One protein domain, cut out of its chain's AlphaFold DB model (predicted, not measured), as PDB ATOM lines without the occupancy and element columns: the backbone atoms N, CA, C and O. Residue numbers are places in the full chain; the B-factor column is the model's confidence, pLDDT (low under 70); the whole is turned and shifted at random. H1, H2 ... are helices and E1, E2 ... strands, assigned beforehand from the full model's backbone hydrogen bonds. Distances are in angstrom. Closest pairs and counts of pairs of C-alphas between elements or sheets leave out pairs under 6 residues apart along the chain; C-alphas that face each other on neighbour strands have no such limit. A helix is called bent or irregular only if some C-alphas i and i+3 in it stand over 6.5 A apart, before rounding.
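What this domain is: This is residues 418 to 571 of the 571 residues of an uncharacterized protein of Chlamydiales bacterium 38-26 (UniProt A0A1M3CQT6). A small three-stranded sheet has one face covered by the helices H5 and H2b, while its other face is bare. H5 is nearest the middle of the body, with H1 packed on it and H4 crossing it beside H2b; the long bent helix H2 runs along the longest axis, with the short H3 at one end. The 154 printed residues have five named helices and three named strands, along the chain H1 H2 H3 E1 H4 H5 E2 E3, and the class is mostly helix. The antiparallel sheet has the order E1, E3, E2. The whole is compact, with a radius of gyration of the C-alphas of 16.9 A, yet elongated, spanning 58 by 36 by 21 A.

Where its parts are: E1 is residues 499 to 503, E3 566 to 570 and E2 554 to 559. H5, residues 528 to 548, is 30.6 A long. H2, residues 448 to 483, was assigned as one helix by its hydrogen bonds but is bent, with C-alphas 457 and 460 6.8 A apart; its arms are H2a, residues 448 to 457, 14.2 A, and H2b, residues 460 to 483, 34.3 A. H4 is residues 507 to 518, H3 491 to 497, and H1 418 to 435, 25.8 A, from (112.243, 112.818, 84.726). E3 ends at (114.717, 133.630, 83.768).

How they stand to each other: N 567 and O 502 of E3 and E1 are 2.6 A apart, within hydrogen-bond range, as are N 566 and O 559 of the hairpin E2 and E3, 2.8 A. H5 and H2b are on the same face, two layers of sheet and helices, at heights over the sheet of 9.7 and 10.0 A. E1, H4, H5 and E2 form a split strand-helix-strand unit, two strands running the same way with E3 between them, its crossover right-handed. H5 touches H1 with residues 538 to 546 alone, closest C-alphas Ile 542 and Ile 423, 6.0 A. H4 touches H5 about perpendicular, 73 degrees, closest C-alphas Ala 517 and Ala 535, 5.4 A. H4 touches H2b at a shallow tilt of 11 degrees, opposite ways, closest C-alphas Ile 516 and Ile 463, 5.6 A. H3 and H2b only just touch, with 3 pairs of C-alphas within 8 A, the closest Ala 497 and Leu 479, 5.7 A. H2a is close to H1 but not clearly touching, closest C-alphas Asn 456 and Arg 424, 7.3 A. H1 and H3 are apart. In H1, H2a, H2b, H3, H4 and H5 every O i to N i+4 pair is within hydrogen-bond range.

The domain as a whole: The two C-alphas farthest apart, Glu 446 and Ser 489, are 58.2 A apart. The printed part has no cut, and H1 to H2 is a long link of 12 residues. The pLDDT is under 70 at residues 482 to 487, 504 to 505 and 555 to 571.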
ATOM      1  N   ILE A 418     113.712 112.744  84.700       92.69
ATOM      2  CA  ILE A 418     112.243 112.818  84.726       92.69
ATOM      3  C   ILE A 418     111.752 114.074  83.998       92.69
ATOM      4  O   ILE A 418     110.829 114.000  83.191       92.69
ATOM      5  N   ARG A 419     112.371 115.233  84.252       92.12
ATOM      6  CA  ARG A 419     112.017 116.472  83.547       92.12
ATOM      7  C   ARG A 419     112.352 116.379  82.060       92.12
ATOM      8  O   ARG A 419     111.545 116.812  81.244       92.12
ATOM      9  N   LYS A 420     113.507 115.808  81.698       94.44
ATOM     10  CA  LYS A 420     113.885 115.595  80.291       94.44
ATOM     11  C   LYS A 420     112.835 114.747  79.561       94.44
ATOM     12  O   LYS A 420     112.438 115.112  78.459       94.44
ATOM     13  N   ASP A 421     112.324 113.692  80.193       94.00
ATOM     14  CA  ASP A 421     111.238 112.873  79.640       94.00
ATOM     15  C   ASP A 421     109.917 113.653  79.502       94.00
ATOM     16  O   ASP A 421     109.278 113.577  78.456       94.00
ATOM     17  N   GLN A 422     109.538 114.473  80.487       94.62
ATOM     18  CA  GLN A 422     108.335 115.321  80.395       94.62
ATOM     19  C   GLN A 422     108.414 116.342  79.251       94.62
ATOM     20  O   GLN A 422     107.425 116.596  78.565       94.62
ATOM     21  N   ILE A 423     109.597 116.921  79.025       95.69
ATOM     22  CA  ILE A 423     109.828 117.846  77.908       95.69
ATOM     23  C   ILE A 423     109.710 117.103  76.574       95.69
ATOM     24  O   ILE A 423     109.096 117.627  75.645       95.69
ATOM     25  N   ARG A 424     110.246 115.876  76.481       96.62
ATOM     26  CA  ARG A 424     110.067 115.018  75.301       96.62
ATOM     27  C   ARG A 424     108.584 114.814  75.008       96.62
ATOM     28  O   ARG A 424     108.144 115.128  73.909       96.62
ATOM     29  N   GLU A 425     107.818 114.369  76.002       95.81
ATOM     30  CA  GLU A 425     106.374 114.126  75.878       95.81
ATOM     31  C   GLU A 425     105.614 115.384  75.427       95.81
ATOM     32  O   GLU A 425     104.749 115.314  74.553       95.81
ATOM     33  N   ALA A 426     105.958 116.561  75.956       95.31
ATOM     34  CA  ALA A 426     105.338 117.817  75.534       95.31
ATOM     35  C   ALA A 426     105.618 118.153  74.058       95.31
ATOM     36  O   ALA A 426     104.728 118.638  73.352       95.31
ATOM     37  N   ILE A 427     106.832 117.878  73.572       95.38
ATOM     38  CA  ILE A 427     107.190 118.071  72.162       95.38
ATOM     39  C   ILE A 427     106.507 117.024  71.276       95.38
ATOM     40  O   ILE A 427     106.044 117.371  70.193       95.38
ATOM     41  N   GLU A 428     106.375 115.773  71.720       94.62
ATOM     42  CA  GLU A 428     105.614 114.747  70.993       94.62
ATOM     43  C   GLU A 428     104.159 115.189  70.783       94.62
ATOM     44  O   GLU A 428     103.652 115.141  69.659       94.62
ATOM     45  N   VAL A 429     103.510 115.696  71.838       94.38
ATOM     46  CA  VAL A 429     102.148 116.251  71.767       94.38
ATOM     47  C   VAL A 429     102.086 117.435  70.801       94.38
ATOM     48  O   VAL A 429     101.142 117.535  70.015       94.38
ATOM     49  N   LEU A 430     103.091 118.318  70.812       93.38
ATOM     50  CA  LEU A 430     103.195 119.419  69.852       93.38
ATOM     51  C   LEU A 430     103.301 118.900  68.409       93.38
ATOM     52  O   LEU A 430     102.547 119.355  67.554       93.38
ATOM     53  N   ILE A 431     104.183 117.935  68.134       93.19
ATOM     54  CA  ILE A 431     104.355 117.356  66.794       93.19
ATOM     55  C   ILE A 431     103.049 116.710  66.323       93.19
ATOM     56  O   ILE A 431     102.611 116.966  65.206       93.19
ATOM     57  N   GLN A 432     102.390 115.918  67.171       91.31
ATOM     58  CA  GLN A 432     101.110 115.286  66.837       91.31
ATOM     59  C   GLN A 432     100.012 116.316  66.560       91.31
ATOM     60  O   GLN A 432      99.225 116.153  65.627       91.31
ATOM     61  N   LYS A 433      99.952 117.388  67.356       89.19
ATOM     62  CA  LYS A 433      99.003 118.482  67.148       89.19
ATOM     63  C   LYS A 433      99.249 119.169  65.805       89.19
ATOM     64  O   LYS A 433      98.314 119.324  65.028       89.19
ATOM     65  N   GLU A 434     100.489 119.555  65.529       86.31
ATOM     66  CA  GLU A 434     100.857 120.300  64.322       86.31
ATOM     67  C   GLU A 434     100.814 119.425  63.056       86.31
ATOM     68  O   GLU A 434     100.528 119.930  61.976       86.31
ATOM     69  N   ASN A 435     100.973 118.101  63.177       85.44
ATOM     70  CA  ASN A 435     100.727 117.152  62.084       85.44
ATOM     71  C   ASN A 435      99.285 117.220  61.553       85.44
ATOM     72  O   ASN A 435      99.052 116.981  60.369       85.44
ATOM     73  N   ASN A 436      98.336 117.558  62.433       82.31
ATOM     74  CA  ASN A 436      96.916 117.724  62.123       82.31
ATOM     75  C   ASN A 436      96.529 119.194  61.847       82.31
ATOM     76  O   ASN A 436      95.362 119.478  61.578       82.31
ATOM     77  N   ASP A 437      97.476 120.133  61.935       83.06
ATOM     78  CA  ASP A 437      97.268 121.554  61.655       83.06
ATOM     79  C   ASP A 437      97.563 121.839  60.172       83.06
ATOM     80  O   ASP A 437      98.579 121.406  59.628       83.06
ATOM     81  N   LEU A 438      96.711 122.635  59.517       72.62
ATOM     82  CA  LEU A 438      96.891 123.088  58.127       72.62
ATOM     83  C   LEU A 438      98.253 123.773  57.892       72.62
ATOM     84  O   LEU A 438      98.749 123.843  56.764       72.62
ATOM     85  N   ARG A 439      98.873 124.309  58.950       73.25
ATOM     86  CA  ARG A 439     100.183 124.958  58.882       73.25
ATOM     87  C   ARG A 439     101.304 123.972  58.564       73.25
ATOM     88  O   ARG A 439     102.150 124.325  57.741       73.25
ATOM     89  N   PHE A 440     101.308 122.761  59.123       77.50
ATOM     90  CA  PHE A 440     102.402 121.786  58.947       77.50
ATOM     91  C   PHE A 440     101.967 120.430  58.380       77.50
ATOM     92  O   PHE A 440     102.837 119.590  58.184       77.50
ATOM     93  N   GLU A 441     100.671 120.266  58.104       73.56
ATOM     94  CA  GLU A 441      99.957 119.106  57.555       73.56
ATOM     95  C   GLU A 441     100.834 117.930  57.102       73.56
ATOM     96  O   GLU A 441     101.616 118.029  56.152       73.56
ATOM     97  N   ASN A 442     100.634 116.788  57.768       83.69
ATOM     98  CA  ASN A 442     101.336 115.531  57.510       83.69
ATOM     99  C   ASN A 442     102.863 115.599  57.732       83.69
ATOM    100  O   ASN A 442     103.639 114.956  57.020       83.69
ATOM    101  N   CYS A 443     103.316 116.364  58.734       87.06
ATOM    102  CA  CYS A 443     104.740 116.478  59.050       87.06
ATOM    103  C   CYS A 443     105.386 115.172  59.535       87.06
ATOM    104  O   CYS A 443     106.600 115.009  59.428       87.06
ATOM    105  N   LEU A 444     104.591 114.214  60.014       90.62
ATOM    106  CA  LEU A 444     105.055 112.880  60.393       90.62
ATOM    107  C   LEU A 444     105.203 111.921  59.196       90.62
ATOM    108  O   LEU A 444     105.820 110.860  59.334       90.62
ATOM    109  N   GLY A 445     104.697 112.304  58.019       88.94
ATOM    110  CA  GLY A 445     104.774 111.521  56.789       88.94
ATOM    111  C   GLY A 445     103.954 110.227  56.821       88.94
ATOM    112  O   GLY A 445     103.045 110.048  57.625       88.94
ATOM    113  N   GLU A 446     104.284 109.297  55.922       87.50
ATOM    114  CA  GLU A 446     103.517 108.054  55.710       87.50
ATOM    115  C   GLU A 446     103.652 107.027  56.845       87.50
ATOM    116  O   GLU A 446     102.815 106.134  56.970       87.50
ATOM    117  N   THR A 447     104.689 107.141  57.686       90.56
ATOM    118  CA  THR A 447     104.944 106.212  58.803       90.56
ATOM    119  C   THR A 447     105.087 106.947  60.143       90.56
ATOM    120  O   THR A 447     106.172 106.961  60.728       90.56
ATOM    121  N   PRO A 448     103.999 107.544  60.673       90.06
ATOM    122  CA  PRO A 448     104.080 108.450  61.818       90.06
ATOM    123  C   PRO A 448     104.755 107.869  63.063       90.06
ATOM    124  O   PRO A 448     105.564 108.549  63.690       90.06
ATOM    125  N   ASP A 449     104.484 106.602  63.385       92.44
ATOM    126  CA  ASP A 449     105.053 105.936  64.563       92.44
ATOM    127  C   ASP A 449     106.574 105.751  64.448       92.44
ATOM    128  O   ASP A 449     107.313 105.933  65.419       92.44
ATOM    129  N   VAL A 450     107.064 105.422  63.247       93.19
ATOM    130  CA  VAL A 450     108.501 105.257  62.976       93.19
ATOM    131  C   VAL A 450     109.195 106.613  63.010       93.19
ATOM    132  O   VAL A 450     110.241 106.751  63.644       93.19
ATOM    133  N   THR A 451     108.589 107.624  62.385       93.75
ATOM    134  CA  THR A 451     109.087 109.001  62.398       93.75
ATOM    135  C   THR A 451     109.186 109.549  63.820       93.75
ATOM    136  O   THR A 451     110.218 110.112  64.188       93.75
ATOM    137  N   MET A 452     108.157 109.342  64.650       94.88
ATOM    138  CA  MET A 452     108.161 109.788  66.046       94.88
ATOM    139  C   MET A 452     109.236 109.070  66.866       94.88
ATOM    140  O   MET A 452     109.966 109.701  67.630       94.88
ATOM    141  N   LYS A 453     109.402 107.757  66.665       94.94
ATOM    142  CA  LYS A 453     110.472 106.998  67.317       94.94
ATOM    143  C   LYS A 453     111.860 107.534  66.947       94.94
ATOM    144  O   LYS A 453     112.681 107.749  67.836       94.94
ATOM    145  N   LEU A 454     112.108 107.799  65.663       94.00
ATOM    146  CA  LEU A 454     113.368 108.389  65.191       94.00
ATOM    147  C   LEU A 454     113.602 109.784  65.775       94.00
ATOM    148  O   LEU A 454     114.720 110.102  66.181       94.00
ATOM    149  N   PHE A 455     112.556 110.610  65.853       95.62
ATOM    150  CA  PHE A 455     112.639 111.911  66.507       95.62
ATOM    151  C   PHE A 455     113.079 111.764  67.973       95.62
ATOM    152  O   PHE A 455     114.040 112.408  68.391       95.62
ATOM    153  N   ASN A 456     112.441 110.871  68.727       95.19
ATOM    154  CA  ASN A 456     112.725 110.653  70.144       95.19
ATOM    155  C   ASN A 456     114.126 110.098  70.418       95.19
ATOM    156  O   ASN A 456     114.773 110.515  71.377       95.19
ATOM    157  N   GLU A 457     114.588 109.150  69.600       94.56
ATOM    158  CA  GLU A 457     115.873 108.473  69.805       94.56
ATOM    159  C   GLU A 457     117.064 109.291  69.290       94.56
ATOM    160  O   GLU A 457     118.159 109.169  69.837       94.56
ATOM    161  N   MET A 458     116.868 110.127  68.261       94.06
ATOM    162  CA  MET A 458     117.966 110.831  67.587       94.06
ATOM    163  C   MET A 458     117.885 112.354  67.710       94.06
ATOM    164  O   MET A 458     118.858 112.988  68.108       94.06
ATOM    165  N   ALA A 459     116.748 112.966  67.369       94.81
ATOM    166  CA  ALA A 459     116.645 114.425  67.294       94.81
ATOM    167  C   ALA A 459     116.486 115.078  68.666       94.81
ATOM    168  O   ALA A 459     117.175 116.049  68.974       94.81
ATOM    169  N   PHE A 460     115.576 114.553  69.489       96.19
ATOM    170  CA  PHE A 460     115.226 115.148  70.772       96.19
ATOM    171  C   PHE A 460     116.434 115.320  71.713       96.19
ATOM    172  O   PHE A 460     116.592 116.426  72.234       96.19
ATOM    173  N   PRO A 461     117.317 114.315  71.916       95.50
ATOM    174  CA  PRO A 461     118.473 114.475  72.792       95.50
ATOM    175  C   PRO A 461     119.374 115.638  72.368       95.50
ATOM    176  O   PRO A 461     119.734 116.457  73.207       95.50
ATOM    177  N   GLU A 462     119.670 115.757  71.070       95.69
ATOM    178  CA  GLU A 462     120.525 116.823  70.544       95.69
ATOM    179  C   GLU A 462     119.855 118.200  70.622       95.69
ATOM    180  O   GLU A 462     120.491 119.177  71.008       95.69
ATOM    181  N   ILE A 463     118.563 118.284  70.285       95.06
ATOM    182  CA  ILE A 463     117.772 119.518  70.394       95.06
ATOM    183  C   ILE A 463     117.785 120.027  71.837       95.06
ATOM    184  O   ILE A 463     118.067 121.202  72.071       95.06
ATOM    185  N   PHE A 464     117.511 119.140  72.795       93.50
ATOM    186  CA  PHE A 464     117.510 119.475  74.212       93.50
ATOM    187  C   PHE A 464     118.884 119.983  74.668       93.50
ATOM    188  O   PHE A 464     118.967 121.034  75.307       93.50
ATOM    189  N   ASP A 465     119.959 119.292  74.285       92.12
ATOM    190  CA  ASP A 465     121.325 119.670  74.652       92.12
ATOM    191  C   ASP A 465     121.719 121.033  74.041       92.12
ATOM    192  O   ASP A 465     122.337 121.860  74.718       92.12
ATOM    193  N   TYR A 466     121.310 121.330  72.798       93.00
ATOM    194  CA  TYR A 466     121.517 122.652  72.190       93.00
ATOM    195  C   TYR A 466     120.752 123.758  72.917       93.00
ATOM    196  O   TYR A 466     121.322 124.823  73.161       93.00
ATOM    197  N   THR A 467     119.489 123.527  73.285       89.25
ATOM    198  CA  THR A 467     118.697 124.516  74.030       89.25
ATOM    199  C   THR A 467     119.273 124.754  75.425       89.25
ATOM    200  O   THR A 467     119.409 125.905  75.839       89.25
ATOM    201  N   GLN A 468     119.683 123.701  76.137       87.88
ATOM    202  CA  GLN A 468     120.310 123.838  77.453       87.88
ATOM    203  C   GLN A 468     121.637 124.604  77.372       87.88
ATOM    204  O   GLN A 468     121.902 125.481  78.200       87.88
ATOM    205  N   LYS A 469     122.459 124.306  76.359       89.12
ATOM    206  CA  LYS A 469     123.705 125.033  76.112       89.12
ATOM    207  C   LYS A 469     123.442 126.512  75.831       89.12
ATOM    208  O   LYS A 469     124.080 127.349  76.453       89.12
ATOM    209  N   PHE A 470     122.474 126.828  74.974       88.56
ATOM    210  CA  PHE A 470     122.082 128.208  74.671       88.56
ATOM    211  C   PHE A 470     121.714 129.006  75.933       88.56
ATOM    212  O   PHE A 470     122.241 130.094  76.135       88.56
ATOM    213  N   ILE A 471     120.878 128.450  76.819       84.25
ATOM    214  CA  ILE A 471     120.505 129.099  78.093       84.25
ATOM    215  C   ILE A 471     121.741 129.311  78.979       84.25
ATOM    216  O   ILE A 471     121.918 130.377  79.566       84.25
ATOM    217  N   THR A 472     122.601 128.295  79.070       83.94
ATOM    218  CA  THR A 472     123.808 128.338  79.907       83.94
ATOM    219  C   THR A 472     124.802 129.387  79.413       83.94
ATOM    220  O   THR A 472     125.379 130.108  80.226       83.94
ATOM    221  N   ASP A 473     125.009 129.468  78.100       86.19
ATOM    222  CA  ASP A 473     125.930 130.419  77.482       86.19
ATOM    223  C   ASP A 473     125.389 131.854  77.628       86.19
ATOM    224  O   ASP A 473     126.114 132.717  78.114       86.19
ATOM    225  N   LEU A 474     124.086 132.082  77.392       83.12
ATOM    226  CA  LEU A 474     123.445 133.378  77.664       83.12
ATOM    227  C   LEU A 474     123.621 133.833  79.119       83.12
ATOM    228  O   LEU A 474     123.887 135.007  79.375       83.12
ATOM    229  N   LEU A 475     123.467 132.919  80.083       81.12
ATOM    230  CA  LEU A 475     123.641 133.237  81.501       81.12
ATOM    231  C   LEU A 475     125.080 133.609  81.839       81.12
ATOM    232  O   LEU A 475     125.301 134.544  82.607       81.12
ATOM    233  N   LYS A 476     126.054 132.893  81.276       82.88
ATOM    234  CA  LYS A 476     127.468 133.221  81.468       82.88
ATOM    235  C   LYS A 476     127.787 134.594  80.900       82.88
ATOM    236  O   LYS A 476     128.341 135.404  81.632       82.88
ATOM    237  N   ASP A 477     127.366 134.875  79.671       82.62
ATOM    238  CA  ASP A 477     127.636 136.151  79.007       82.62
ATOM    239  C   ASP A 477     127.023 137.332  79.781       82.62
ATOM    240  O   ASP A 477     127.690 138.342  80.020       82.62
ATOM    241  N   GLN A 478     125.775 137.192  80.253       77.88
ATOM    242  CA  GLN A 478     125.117 138.203  81.092       77.88
ATOM    243  C   GLN A 478     125.854 138.412  82.420       77.88
ATOM    244  O   GLN A 478     126.141 139.545  82.817       77.88
ATOM    245  N   LEU A 479     126.212 137.330  83.112       76.75
ATOM    246  CA  LEU A 479     126.937 137.431  84.375       76.75
ATOM    247  C   LEU A 479     128.336 138.022  84.183       76.75
ATOM    248  O   LEU A 479     128.736 138.854  84.990       76.75
ATOM    249  N   GLU A 480     129.067 137.664  83.128       78.44
ATOM    250  CA  GLU A 480     130.378 138.243  82.812       78.44
ATOM    251  C   GLU A 480     130.279 139.744  82.522       78.44
ATOM    252  O   GLU A 480     131.075 140.525  83.055       78.44
ATOM    253  N   TYR A 481     129.256 140.170  81.774       74.50
ATOM    254  CA  TYR A 481     128.962 141.585  81.545       74.50
ATOM    255  C   TYR A 481     128.730 142.345  82.865       74.50
ATOM    256  O   TYR A 481     129.290 143.425  83.089       74.50
ATOM    257  N   HIS A 482     127.960 141.763  83.788       67.75
ATOM    258  CA  HIS A 482     127.679 142.380  85.083       67.75
ATOM    259  C   HIS A 482     128.874 142.334  86.057       67.75
ATOM    260  O   HIS A 482     129.141 143.325  86.744       67.75
ATOM    261  N   VAL A 483     129.636 141.237  86.091       63.00
ATOM    262  CA  VAL A 483     130.810 141.041  86.965       63.00
ATOM    263  C   VAL A 483     131.997 141.897  86.518       63.00
ATOM    264  O   VAL A 483     132.735 142.401  87.366       63.00
ATOM    265  N   GLY A 484     132.148 142.146  85.212       56.91
ATOM    266  CA  GLY A 484     133.190 143.012  84.654       56.91
ATOM    267  C   GLY A 484     133.098 144.487  85.078       56.91
ATOM    268  O   GLY A 484     134.057 145.231  84.878       56.91
ATOM    269  N   SER A 485     131.983 144.919  85.688       52.03
ATOM    270  CA  SER A 485     131.759 146.319  86.079       52.03
ATOM    271  C   SER A 485     131.583 146.565  87.587       52.03
ATOM    272  O   SER A 485     131.954 147.643  88.044       52.03
ATOM    273  N   THR A 486     131.089 145.604  88.385       53.94
ATOM    274  CA  THR A 486     131.113 145.608  89.869       53.94
ATOM    275  C   THR A 486     130.790 144.211  90.415       53.94
ATOM    276  O   THR A 486     130.018 143.479  89.806       53.94
ATOM    277  N   ALA A 487     131.292 143.849  91.604       66.75
ATOM    278  CA  ALA A 487     130.803 142.662  92.313       66.75
ATOM    279  C   ALA A 487     129.276 142.750  92.525       66.75
ATOM    280  O   ALA A 487     128.758 143.813  92.894       66.75
ATOM    281  N   ILE A 488     128.555 141.645  92.299       78.38
ATOM    282  CA  ILE A 488     127.112 141.544  92.555       78.38
ATOM    283  C   ILE A 488     126.882 141.756  94.057       78.38
ATOM    284  O   ILE A 488     127.142 140.881  94.876       78.38
ATOM    285  N   SER A 489     126.450 142.961  94.424       82.00
ATOM    286  CA  SER A 489     126.445 143.435  95.815       82.00
ATOM    287  C   SER A 489     125.079 143.353  96.502       82.00
ATOM    288  O   SER A 489     124.962 143.727  97.662       82.00
ATOM    289  N   SER A 490     124.027 142.979  95.773       85.19
ATOM    290  CA  SER A 490     122.648 142.926  96.270       85.19
ATOM    291  C   SER A 490     121.837 141.888  95.502       85.19
ATOM    292  O   SER A 490     122.166 141.555  94.362       85.19
ATOM    293  N   TYR A 491     120.751 141.400  96.109       86.06
ATOM    294  CA  TYR A 491     119.819 140.488  95.438       86.06
ATOM    295  C   TYR A 491     119.142 141.140  94.233       86.06
ATOM    296  O   TYR A 491     118.980 140.476  93.216       86.06
ATOM    297  N   SER A 492     118.842 142.441  94.295       83.94
ATOM    298  CA  SER A 492     118.314 143.180  93.146       83.94
ATOM    299  C   SER A 492     119.226 143.081  91.918       83.94
ATOM    300  O   SER A 492     118.771 142.725  90.835       83.94
ATOM    301  N   LYS A 493     120.537 143.271  92.113       80.94
ATOM    302  CA  LYS A 493     121.550 143.097  91.065       80.94
ATOM    303  C   LYS A 493     121.697 141.654  90.614       80.94
ATOM    304  O   LYS A 493     121.855 141.418  89.423       80.94
ATOM    305  N   LEU A 494     121.675 140.703  91.548       85.62
ATOM    306  CA  LEU A 494     121.751 139.279  91.219       85.62
ATOM    307  C   LEU A 494     120.594 138.878  90.305       85.62
ATOM    308  O   LEU A 494     120.803 138.201  89.308       85.62
ATOM    309  N   ILE A 495     119.385 139.327  90.634       86.44
ATOM    310  CA  ILE A 495     118.183 139.044  89.859       86.44
ATOM    311  C   ILE A 495     118.272 139.696  88.479       86.44
ATOM    312  O   ILE A 495     118.045 139.011  87.485       86.44
ATOM    313  N   SER A 496     118.637 140.978  88.385       80.19
ATOM    314  CA  SER A 496     118.854 141.624  87.083       80.19
ATOM    315  C   SER A 496     119.892 140.868  86.248       80.19
ATOM    316  O   SER A 496     119.585 140.473  85.130       80.19
ATOM    317  N   ALA A 497     121.049 140.530  86.824       79.69
ATOM    318  CA  ALA A 497     122.130 139.840  86.116       79.69
ATOM    319  C   ALA A 497     121.807 138.391  85.707       79.69
ATOM    320  O   ALA A 497     122.420 137.856  84.788       79.69
ATOM    321  N   ARG A 498     120.855 137.744  86.388       82.00
ATOM    322  CA  ARG A 498     120.354 136.403  86.051       82.00
ATOM    323  C   ARG A 498     119.153 136.417  85.108       82.00
ATOM    324  O   ARG A 498     118.658 135.360  84.719       82.00
ATOM    325  N   THR A 499     118.672 137.595  84.731       78.25
ATOM    326  CA  THR A 499     117.619 137.688  83.732       78.25
ATOM    327  C   THR A 499     118.217 137.514  82.346       78.25
ATOM    328  O   THR A 499     119.003 138.347  81.911       78.25
ATOM    329  N   LEU A 500     117.815 136.467  81.623       76.69
ATOM    330  CA  LEU A 500     118.245 136.294  80.239       76.69
ATOM    331  C   LEU A 500     117.229 136.935  79.311       76.69
ATOM    332  O   LEU A 500     116.065 136.537  79.291       76.69
ATOM    333  N   GLU A 501     117.693 137.891  78.515       74.56
ATOM    334  CA  GLU A 501     116.927 138.485  77.428       74.56
ATOM    335  C   GLU A 501     117.529 138.082  76.077       74.56
ATOM    336  O   GLU A 501     118.718 138.277  75.844       74.56
ATOM    337  N   PHE A 502     116.717 137.570  75.152       73.12
ATOM    338  CA  PHE A 502     117.095 137.390  73.739       73.12
ATOM    339  C   PHE A 502     115.930 137.791  72.839       73.12
ATOM    340  O   PHE A 502     114.799 137.826  73.296       73.12
ATOM    341  N   SER A 503     116.151 138.110  71.567       71.00
ATOM    342  CA  SER A 503     115.058 138.443  70.638       71.00
ATOM    343  C   SER A 503     114.916 137.388  69.546       71.00
ATOM    344  O   SER A 503     115.886 136.722  69.193       71.00
ATOM    345  N   TYR A 504     113.721 137.267  68.955       69.56
ATOM    346  CA  TYR A 504     113.473 136.345  67.832       69.56
ATOM    347  C   TYR A 504     114.430 136.521  66.641       69.56
ATOM    348  O   TYR A 504     114.592 135.582  65.861       69.56
ATOM    349  N   GLY A 505     114.997 137.722  66.483       69.38
ATOM    350  CA  GLY A 505     115.941 138.072  65.423       69.38
ATOM    351  C   GLY A 505     117.382 138.238  65.903       69.38
ATOM    352  O   GLY A 505     118.198 138.749  65.141       69.38
ATOM    353  N   SER A 506     117.697 137.869  67.149       79.88
ATOM    354  CA  SER A 506     119.083 137.860  67.616       79.88
ATOM    355  C   SER A 506     119.856 136.752  66.900       79.88
ATOM    356  O   SER A 506     119.294 135.706  66.559       79.88
ATOM    357  N   ASN A 507     121.148 136.975  66.648       85.44
ATOM    358  CA  ASN A 507     121.973 135.998  65.933       85.44
ATOM    359  C   ASN A 507     122.035 134.671  66.695       85.44
ATOM    360  O   ASN A 507     121.929 133.611  66.088       85.44
ATOM    361  N   GLU A 508     122.111 134.745  68.022       84.69
ATOM    362  CA  GLU A 508     122.178 133.608  68.936       84.69
ATOM    363  C   GLU A 508     120.918 132.740  68.823       84.69
ATOM    364  O   GLU A 508     120.996 131.512  68.731       84.69
ATOM    365  N   TYR A 509     119.740 133.368  68.771       85.62
ATOM    366  CA  TYR A 509     118.482 132.643  68.619       85.62
ATOM    367  C   TYR A 509     118.285 132.106  67.193       85.62
ATOM    368  O   TYR A 509     117.789 130.994  67.004       85.62
ATOM    369  N   GLU A 510     118.705 132.852  66.168       87.56
ATOM    370  CA  GLU A 510     118.719 132.364  64.783       87.56
ATOM    371  C   GLU A 510     119.666 131.171  64.590       87.56
ATOM    372  O   GLU A 510     119.358 130.255  63.821       87.56
ATOM    373  N   ASP A 511     120.806 131.153  65.282       89.94
ATOM    374  CA  ASP A 511     121.727 130.016  65.318       89.94
ATOM    375  C   ASP A 511     121.072 128.804  65.992       89.94
ATOM    376  O   ASP A 511     121.061 127.720  65.399       89.94
ATOM    377  N   LEU A 512     120.441 128.982  67.160       91.44
ATOM    378  CA  LEU A 512     119.704 127.910  67.841       91.44
ATOM    379  C   LEU A 512     118.603 127.326  66.944       91.44
ATOM    380  O   LEU A 512     118.526 126.108  66.768       91.44
ATOM    381  N   LYS A 513     117.779 128.178  66.320       91.44
ATOM    382  CA  LYS A 513     116.727 127.741  65.389       91.44
ATOM    383  C   LYS A 513     117.287 126.950  64.219       91.44
ATOM    384  O   LYS A 513     116.709 125.934  63.840       91.44
ATOM    385  N   ARG A 514     118.396 127.403  63.625       91.50
ATOM    386  CA  ARG A 514     119.047 126.701  62.509       91.50
ATOM    387  C   ARG A 514     119.589 125.342  62.938       91.50
ATOM    388  O   ARG A 514     119.411 124.376  62.196       91.50
ATOM    389  N   LEU A 515     120.195 125.260  64.122       94.31
ATOM    390  CA  LEU A 515     120.672 124.003  64.696       94.31
ATOM    391  C   LEU A 515     119.511 123.032  64.914       94.31
ATOM    392  O   LEU A 515     119.558 121.924  64.387       94.31
ATOM    393  N   ILE A 516     118.434 123.462  65.571       95.00
ATOM    394  CA  ILE A 516     117.245 122.624  65.792       95.00
ATOM    395  C   ILE A 516     116.628 122.206  64.458       95.00
ATOM    396  O   ILE A 516     116.409 121.021  64.234       95.00
ATOM    397  N   ALA A 517     116.429 123.136  63.522       94.12
ATOM    398  CA  ALA A 517     115.891 122.828  62.201       94.12
ATOM    399  C   ALA A 517     116.750 121.807  61.435       94.12
ATOM    400  O   ALA A 517     116.203 121.002  60.685       94.12
ATOM    401  N   SER A 518     118.074 121.786  61.620       94.94
ATOM    402  CA  SER A 518     118.943 120.766  61.012       94.94
ATOM    403  C   SER A 518     118.702 119.355  61.563       94.94
ATOM    404  O   SER A 518     119.005 118.379  60.890       94.94
ATOM    405  N   LYS A 519     118.108 119.233  62.757       95.94
ATOM    406  CA  LYS A 519     117.796 117.952  63.408       95.94
ATOM    407  C   LYS A 519     116.388 117.450  63.134       95.94
ATOM    408  O   LYS A 519     116.046 116.374  63.594       95.94
ATOM    409  N   LEU A 520     115.594 118.180  62.353       94.50
ATOM    410  CA  LEU A 520     114.221 117.802  62.003       94.50
ATOM    411  C   LEU A 520     114.111 117.184  60.598       94.50
ATOM    412  O   LEU A 520     113.062 117.288  59.974       94.50
ATOM    413  N   ASP A 521     115.188 116.609  60.049       91.62
ATOM    414  CA  ASP A 521     115.186 115.999  58.702       91.62
ATOM    415  C   ASP A 521     114.289 114.757  58.587       91.62
ATOM    416  O   ASP A 521     113.855 114.424  57.490       91.62
ATOM    417  N   MET A 522     113.977 114.090  59.704       93.38
ATOM    418  CA  MET A 522     112.998 112.996  59.723       93.38
ATOM    419  C   MET A 522     111.553 113.477  59.555       93.38
ATOM    420  O   MET A 522     110.692 112.679  59.200       93.38
ATOM    421  N   LEU A 523     111.271 114.757  59.819       92.38
ATOM    422  CA  LEU A 523     109.946 115.344  59.652       92.38
ATOM    423  C   LEU A 523     109.808 115.950  58.251       92.38
ATOM    424  O   LEU A 523     110.734 116.556  57.704       92.38
ATOM    425  N   THR A 524     108.615 115.832  57.680       90.62
ATOM    426  CA  THR A 524     108.288 116.368  56.358       90.62
ATOM    427  C   THR A 524     107.744 117.788  56.488       90.62
ATOM    428  O   THR A 524     106.839 118.056  57.266       90.62
ATOM    429  N   PHE A 525     108.270 118.729  55.705       89.00
ATOM    430  CA  PHE A 525     107.771 120.106  55.684       89.00
ATOM    431  C   PHE A 525     107.608 120.590  54.250       89.00
ATOM    432  O   PHE A 525     108.473 120.361  53.407       89.00
ATOM    433  N   THR A 526     106.545 121.351  53.979       87.31
ATOM    434  CA  THR A 526     106.300 121.889  52.627       87.31
ATOM    435  C   THR A 526     107.283 122.997  52.230       87.31
ATOM    436  O   THR A 526     107.317 123.407  51.073       87.31
ATOM    437  N   SER A 527     108.059 123.538  53.177       89.44
ATOM    438  CA  SER A 527     109.122 124.507  52.904       89.44
ATOM    439  C   SER A 527     110.142 124.577  54.042       89.44
ATOM    440  O   SER A 527     109.841 124.281  55.200       89.44
ATOM    441  N   LYS A 528     111.349 125.071  53.726       89.06
ATOM    442  CA  LYS A 528     112.382 125.387  54.728       89.06
ATOM    443  C   LYS A 528     111.892 126.408  55.761       89.06
ATOM    444  O   LYS A 528     112.241 126.305  56.929       89.06
ATOM    445  N   PHE A 529     111.062 127.366  55.340       87.56
ATOM    446  CA  PHE A 529     110.477 128.364  56.235       87.56
ATOM    447  C   PHE A 529     109.614 127.712  57.322       87.56
ATOM    448  O   PHE A 529     109.823 127.982  58.502       87.56
ATOM    449  N   LYS A 530     108.716 126.790  56.946       88.38
ATOM    450  CA  LYS A 530     107.888 126.055  57.912       88.38
ATOM    451  C   LYS A 530     108.732 125.209  58.864       88.38
ATOM    452  O   LYS A 530     108.462 125.197  60.056       88.38
ATOM    453  N   LYS A 531     109.797 124.572  58.372       91.69
ATOM    454  CA  LYS A 531     110.738 123.824  59.220       91.69
ATOM    455  C   LYS A 531     111.376 124.708  60.300       91.69
ATOM    456  O   LYS A 531     111.410 124.332  61.467       91.69
ATOM    457  N   THR A 532     111.840 125.903  59.932       88.62
ATOM    458  CA  THR A 532     112.403 126.876  60.886       88.62
ATOM    459  C   THR A 532     111.345 127.429  61.846       88.62
ATOM    460  O   THR A 532     111.629 127.644  63.025       88.62
ATOM    461  N   GLN A 533     110.117 127.648  61.371       86.62
ATOM    462  CA  GLN A 533     109.005 128.054  62.228       86.62
ATOM    463  C   GLN A 533     108.700 126.975  63.274       86.62
ATOM    464  O   GLN A 533     108.624 127.281  64.458       86.62
ATOM    465  N   PHE A 534     108.633 125.709  62.861       90.69
ATOM    466  CA  PHE A 534     108.414 124.582  63.764       90.69
ATOM    467  C   PHE A 534     109.546 124.426  64.791       90.69
ATOM    468  O   PHE A 534     109.287 124.187  65.966       90.69
ATOM    469  N   ALA A 535     110.801 124.663  64.392       91.94
ATOM    470  CA  ALA A 535     111.925 124.714  65.328       91.94
ATOM    471  C   ALA A 535     111.733 125.777  66.429       91.94
ATOM    472  O   ALA A 535     112.128 125.548  67.568       91.94
ATOM    473  N   SER A 536     111.088 126.909  66.118       88.06
ATOM    474  CA  SER A 536     110.766 127.943  67.115       88.06
ATOM    475  C   SER A 536     109.709 127.461  68.115       88.06
ATOM    476  O   SER A 536     109.851 127.695  69.312       88.06
ATOM    477  N   GLU A 537     108.688 126.740  67.642       88.69
ATOM    478  CA  GLU A 537     107.653 126.138  68.500       88.69
ATOM    479  C   GLU A 537     108.242 125.076  69.445       88.69
ATOM    480  O   GLU A 537     107.839 124.984  70.604       88.69
ATOM    481  N   ILE A 538     109.246 124.314  68.990       91.50
ATOM    482  CA  ILE A 538     109.978 123.368  69.846       91.50
ATOM    483  C   ILE A 538     110.734 124.106  70.956       91.50
ATOM    484  O   ILE A 538     110.629 123.711  72.115       91.50
ATOM    485  N   VAL A 539     111.466 125.183  70.636       89.69
ATOM    486  CA  VAL A 539     112.150 125.985  71.670       89.69
ATOM    487  C   VAL A 539     111.138 126.525  72.678       89.69
ATOM    488  O   VAL A 539     111.345 126.391  73.881       89.69
ATOM    489  N   TYR A 540     110.018 127.067  72.197       86.69
ATOM    490  CA  TYR A 540     108.930 127.548  73.046       86.69
ATOM    491  C   TYR A 540     108.404 126.458  73.995       86.69
ATOM    492  O   TYR A 540     108.268 126.698  75.196       86.69
ATOM    493  N   ALA A 541     108.155 125.247  73.484       90.69
ATOM    494  CA  ALA A 541     107.699 124.117  74.289       90.69
ATOM    495  C   ALA A 541     108.721 123.708  75.363       90.69
ATOM    496  O   ALA A 541     108.334 123.490  76.511       90.69
ATOM    497  N   ILE A 542     110.016 123.667  75.020       91.38
ATOM    498  CA  ILE A 542     111.089 123.354  75.978       91.38
ATOM    499  C   ILE A 542     111.102 124.381  77.112       91.38
ATOM    500  O   ILE A 542     111.042 124.005  78.280       91.38
ATOM    501  N   LEU A 543     111.143 125.671  76.779       88.44
ATOM    502  CA  LEU A 543     111.226 126.743  77.774       88.44
ATOM    503  C   LEU A 543     109.999 126.767  78.689       88.44
ATOM    504  O   LEU A 543     110.133 126.892  79.902       88.44
ATOM    505  N   LYS A 544     108.804 126.559  78.133       87.56
ATOM    506  CA  LYS A 544     107.567 126.497  78.914       87.56
ATOM    507  C   LYS A 544     107.542 125.333  79.909       87.56
ATOM    508  O   LYS A 544     107.060 125.486  81.029       87.56
ATOM    509  N   GLU A 545     108.049 124.164  79.525       91.19
ATOM    510  CA  GLU A 545     108.105 123.015  80.435       91.19
ATOM    511  C   GLU A 545     109.221 123.140  81.485       91.19
ATOM    512  O   GLU A 545     109.036 122.661  82.605       91.19
ATOM    513  N   LEU A 546     110.324 123.832  81.173       89.38
ATOM    514  CA  LEU A 546     111.332 124.225  82.167       89.38
ATOM    515  C   LEU A 546     110.770 125.232  83.186       89.38
ATOM    516  O   LEU A 546     111.089 125.165  84.370       89.38
ATOM    517  N   GLU A 547     109.918 126.168  82.757       86.50
ATOM    518  CA  GLU A 547     109.260 127.119  83.666       86.50
ATOM    519  C   GLU A 547     108.288 126.394  84.596       86.50
ATOM    520  O   GLU A 547     108.346 126.531  85.818       86.50
ATOM    521  N   LYS A 548     107.415 125.557  84.025       88.44
ATOM    522  CA  LYS A 548     106.457 124.738  84.780       88.44
ATOM    523  C   LYS A 548     107.147 123.869  85.826       88.44
ATOM    524  O   LYS A 548     106.569 123.563  86.870       88.44
ATOM    525  N   GLY A 549     108.374 123.458  85.536       88.19
ATOM    526  CA  GLY A 549     109.178 122.678  86.442       88.19
ATOM    527  C   GLY A 549     110.036 123.421  87.431       88.19
ATOM    528  O   GLY A 549     110.666 122.772  88.271       88.19
ATOM    529  N   LYS A 550     110.015 124.753  87.377       86.00
ATOM    530  CA  LYS A 550     110.900 125.606  88.155       86.00
ATOM    531  C   LYS A 550     112.370 125.240  87.938       86.00
ATOM    532  O   LYS A 550     113.159 125.274  88.884       86.00
ATOM    533  N   GLU A 551     112.754 124.811  86.740       86.56
ATOM    534  CA  GLU A 551     114.159 124.830  86.332       86.56
ATOM    535  C   GLU A 551     114.562 126.237  85.916       86.56
ATOM    536  O   GLU A 551     115.695 126.607  86.178       86.56
ATOM    537  N   ILE A 552     113.611 127.006  85.379       83.06
ATOM    538  CA  ILE A 552     113.692 128.449  85.144       83.06
ATOM    539  C   ILE A 552     112.551 129.133  85.931       83.06
ATOM    540  O   ILE A 552     111.493 128.533  86.132       83.06
ATOM    541  N   ALA A 553     112.737 130.358  86.425       73.88
ATOM    542  CA  ALA A 553     111.755 131.050  87.270       73.88
ATOM    543  C   ALA A 553     110.530 131.569  86.511       73.88
ATOM    544  O   ALA A 553     109.441 131.660  87.080       73.88
ATOM    545  N   TYR A 554     110.729 131.993  85.263       74.00
ATOM    546  CA  TYR A 554     109.694 132.639  84.469       74.00
ATOM    547  C   TYR A 554     110.033 132.602  82.981       74.00
ATOM    548  O   TYR A 554     111.190 132.808  82.594       74.00
ATOM    549  N   TYR A 555     109.014 132.396  82.150       68.06
ATOM    550  CA  TYR A 555     109.131 132.476  80.703       68.06
ATOM    551  C   TYR A 555     107.966 133.257  80.092       68.06
ATOM    552  O   TYR A 555     106.807 132.856  80.162       68.06
ATOM    553  N   ASN A 556     108.284 134.374  79.429       69.06
ATOM    554  CA  ASN A 556     107.304 135.127  78.646       69.06
ATOM    555  C   ASN A 556     107.658 135.089  77.145       69.06
ATOM    556  O   ASN A 556     108.632 135.722  76.722       69.06
ATOM    557  N   PRO A 557     106.861 134.394  76.311       54.28
ATOM    558  CA  PRO A 557     107.082 134.312  74.867       54.28
ATOM    559  C   PRO A 557     106.712 135.584  74.088       54.28
ATOM    560  O   PRO A 557     106.939 135.644  72.885       54.28
ATOM    561  N   SER A 558     106.096 136.578  74.730       53.91
ATOM    562  CA  SER A 558     105.555 137.794  74.101       53.91
ATOM    563  C   SER A 558     106.162 139.060  74.707       53.91
ATOM    564  O   SER A 558     105.473 140.036  75.006       53.91
ATOM    565  N   PHE A 559     107.459 139.021  74.970       50.75
ATOM    566  CA  PHE A 559     108.142 140.038  75.750       50.75
ATOM    567  C   PHE A 559     108.624 141.184  74.821       50.75
ATOM    568  O   PHE A 559     109.129 140.963  73.732       50.75
ATOM    569  N   GLY A 560     108.377 142.450  75.170       41.69
ATOM    570  CA  GLY A 560     108.665 143.614  74.303       41.69
ATOM    571  C   GLY A 560     107.612 143.982  73.230       41.69
ATOM    572  O   GLY A 560     106.684 143.235  72.929       41.69
ATOM    573  N   VAL A 561     107.751 145.190  72.664       33.59
ATOM    574  CA  VAL A 561     106.805 145.813  71.712       33.59
ATOM    575  C   VAL A 561     107.349 145.747  70.275       33.59
ATOM    576  O   VAL A 561     108.489 146.128  70.020       33.59
ATOM    577  N   GLY A 562     106.516 145.330  69.312       43.22
ATOM    578  CA  GLY A 562     106.858 145.277  67.879       43.22
ATOM    579  C   GLY A 562     107.486 143.949  67.431       43.22
ATOM    580  O   GLY A 562     107.768 143.081  68.248       43.22
ATOM    581  N   GLY A 563     107.700 143.769  66.119       34.56
ATOM    582  CA  GLY A 563     108.165 142.516  65.476       34.56
ATOM    583  C   GLY A 563     109.550 141.982  65.895       34.56
ATOM    584  O   GLY A 563     110.072 141.074  65.255       34.56
ATOM    585  N   HIS A 564     110.127 142.531  66.964       43.00
ATOM    586  CA  HIS A 564     111.365 142.122  67.623       43.00
ATOM    587  C   HIS A 564     111.119 141.915  69.122       43.00
ATOM    588  O   HIS A 564     111.856 142.444  69.953       43.00
ATOM    589  N   ALA A 565     110.055 141.185  69.464       48.41
ATOM    590  CA  ALA A 565     109.789 140.785  70.835       48.41
ATOM    591  C   ALA A 565     111.063 140.149  71.426       48.41
ATOM    592  O   ALA A 565     111.611 139.185  70.878       48.41
ATOM    593  N   LYS A 566     111.580 140.763  72.491       51.00
ATOM    594  CA  LYS A 566     112.557 140.128  73.367       51.00
ATOM    595  C   LYS A 566     111.862 138.946  74.061       51.00
ATOM    596  O   LYS A 566     110.653 138.797  74.018       51.00
ATOM    597  N   HIS A 567     112.604 138.093  74.722       52.12
ATOM    598  CA  HIS A 567     112.128 136.963  75.493       52.12
ATOM    599  C   HIS A 567     112.903 136.970  76.780       52.12
ATOM    600  O   HIS A 567     114.129 136.958  76.740       52.12
ATOM    601  N   CYS A 568     112.191 136.968  77.897       58.78
ATOM    602  CA  CYS A 568     112.801 136.707  79.184       58.78
ATOM    603  C   CYS A 568     112.772 135.195  79.415       58.78
ATOM    604  O   CYS A 568     111.691 134.634  79.592       58.78
ATOM    605  N   ILE A 569     113.936 134.545  79.407       54.75
ATOM    606  CA  ILE A 569     114.125 133.241  80.054       54.75
ATOM    607  C   ILE A 569     114.789 133.559  81.379       54.75
ATOM    608  O   ILE A 569     115.954 133.947  81.417       54.75
ATOM    609  N   PHE A 570     114.065 133.448  82.482       62.97
ATOM    610  CA  PHE A 570     114.717 133.630  83.768       62.97
ATOM    611  C   PHE A 570     115.272 132.293  84.241       62.97
ATOM    612  O   PHE A 570     114.488 131.489  84.709       62.97
ATOM    613  N   CYS A 571     116.579 132.086  84.060       40.44
ATOM    614  CA  CYS A 571     117.338 130.839  84.234       40.44
ATOM    615  C   CYS A 571     117.014 129.940  85.423       40.44
ATOM    616  O   CYS A 571     116.550 130.436  86.472       40.44
TER     617      CYS A 571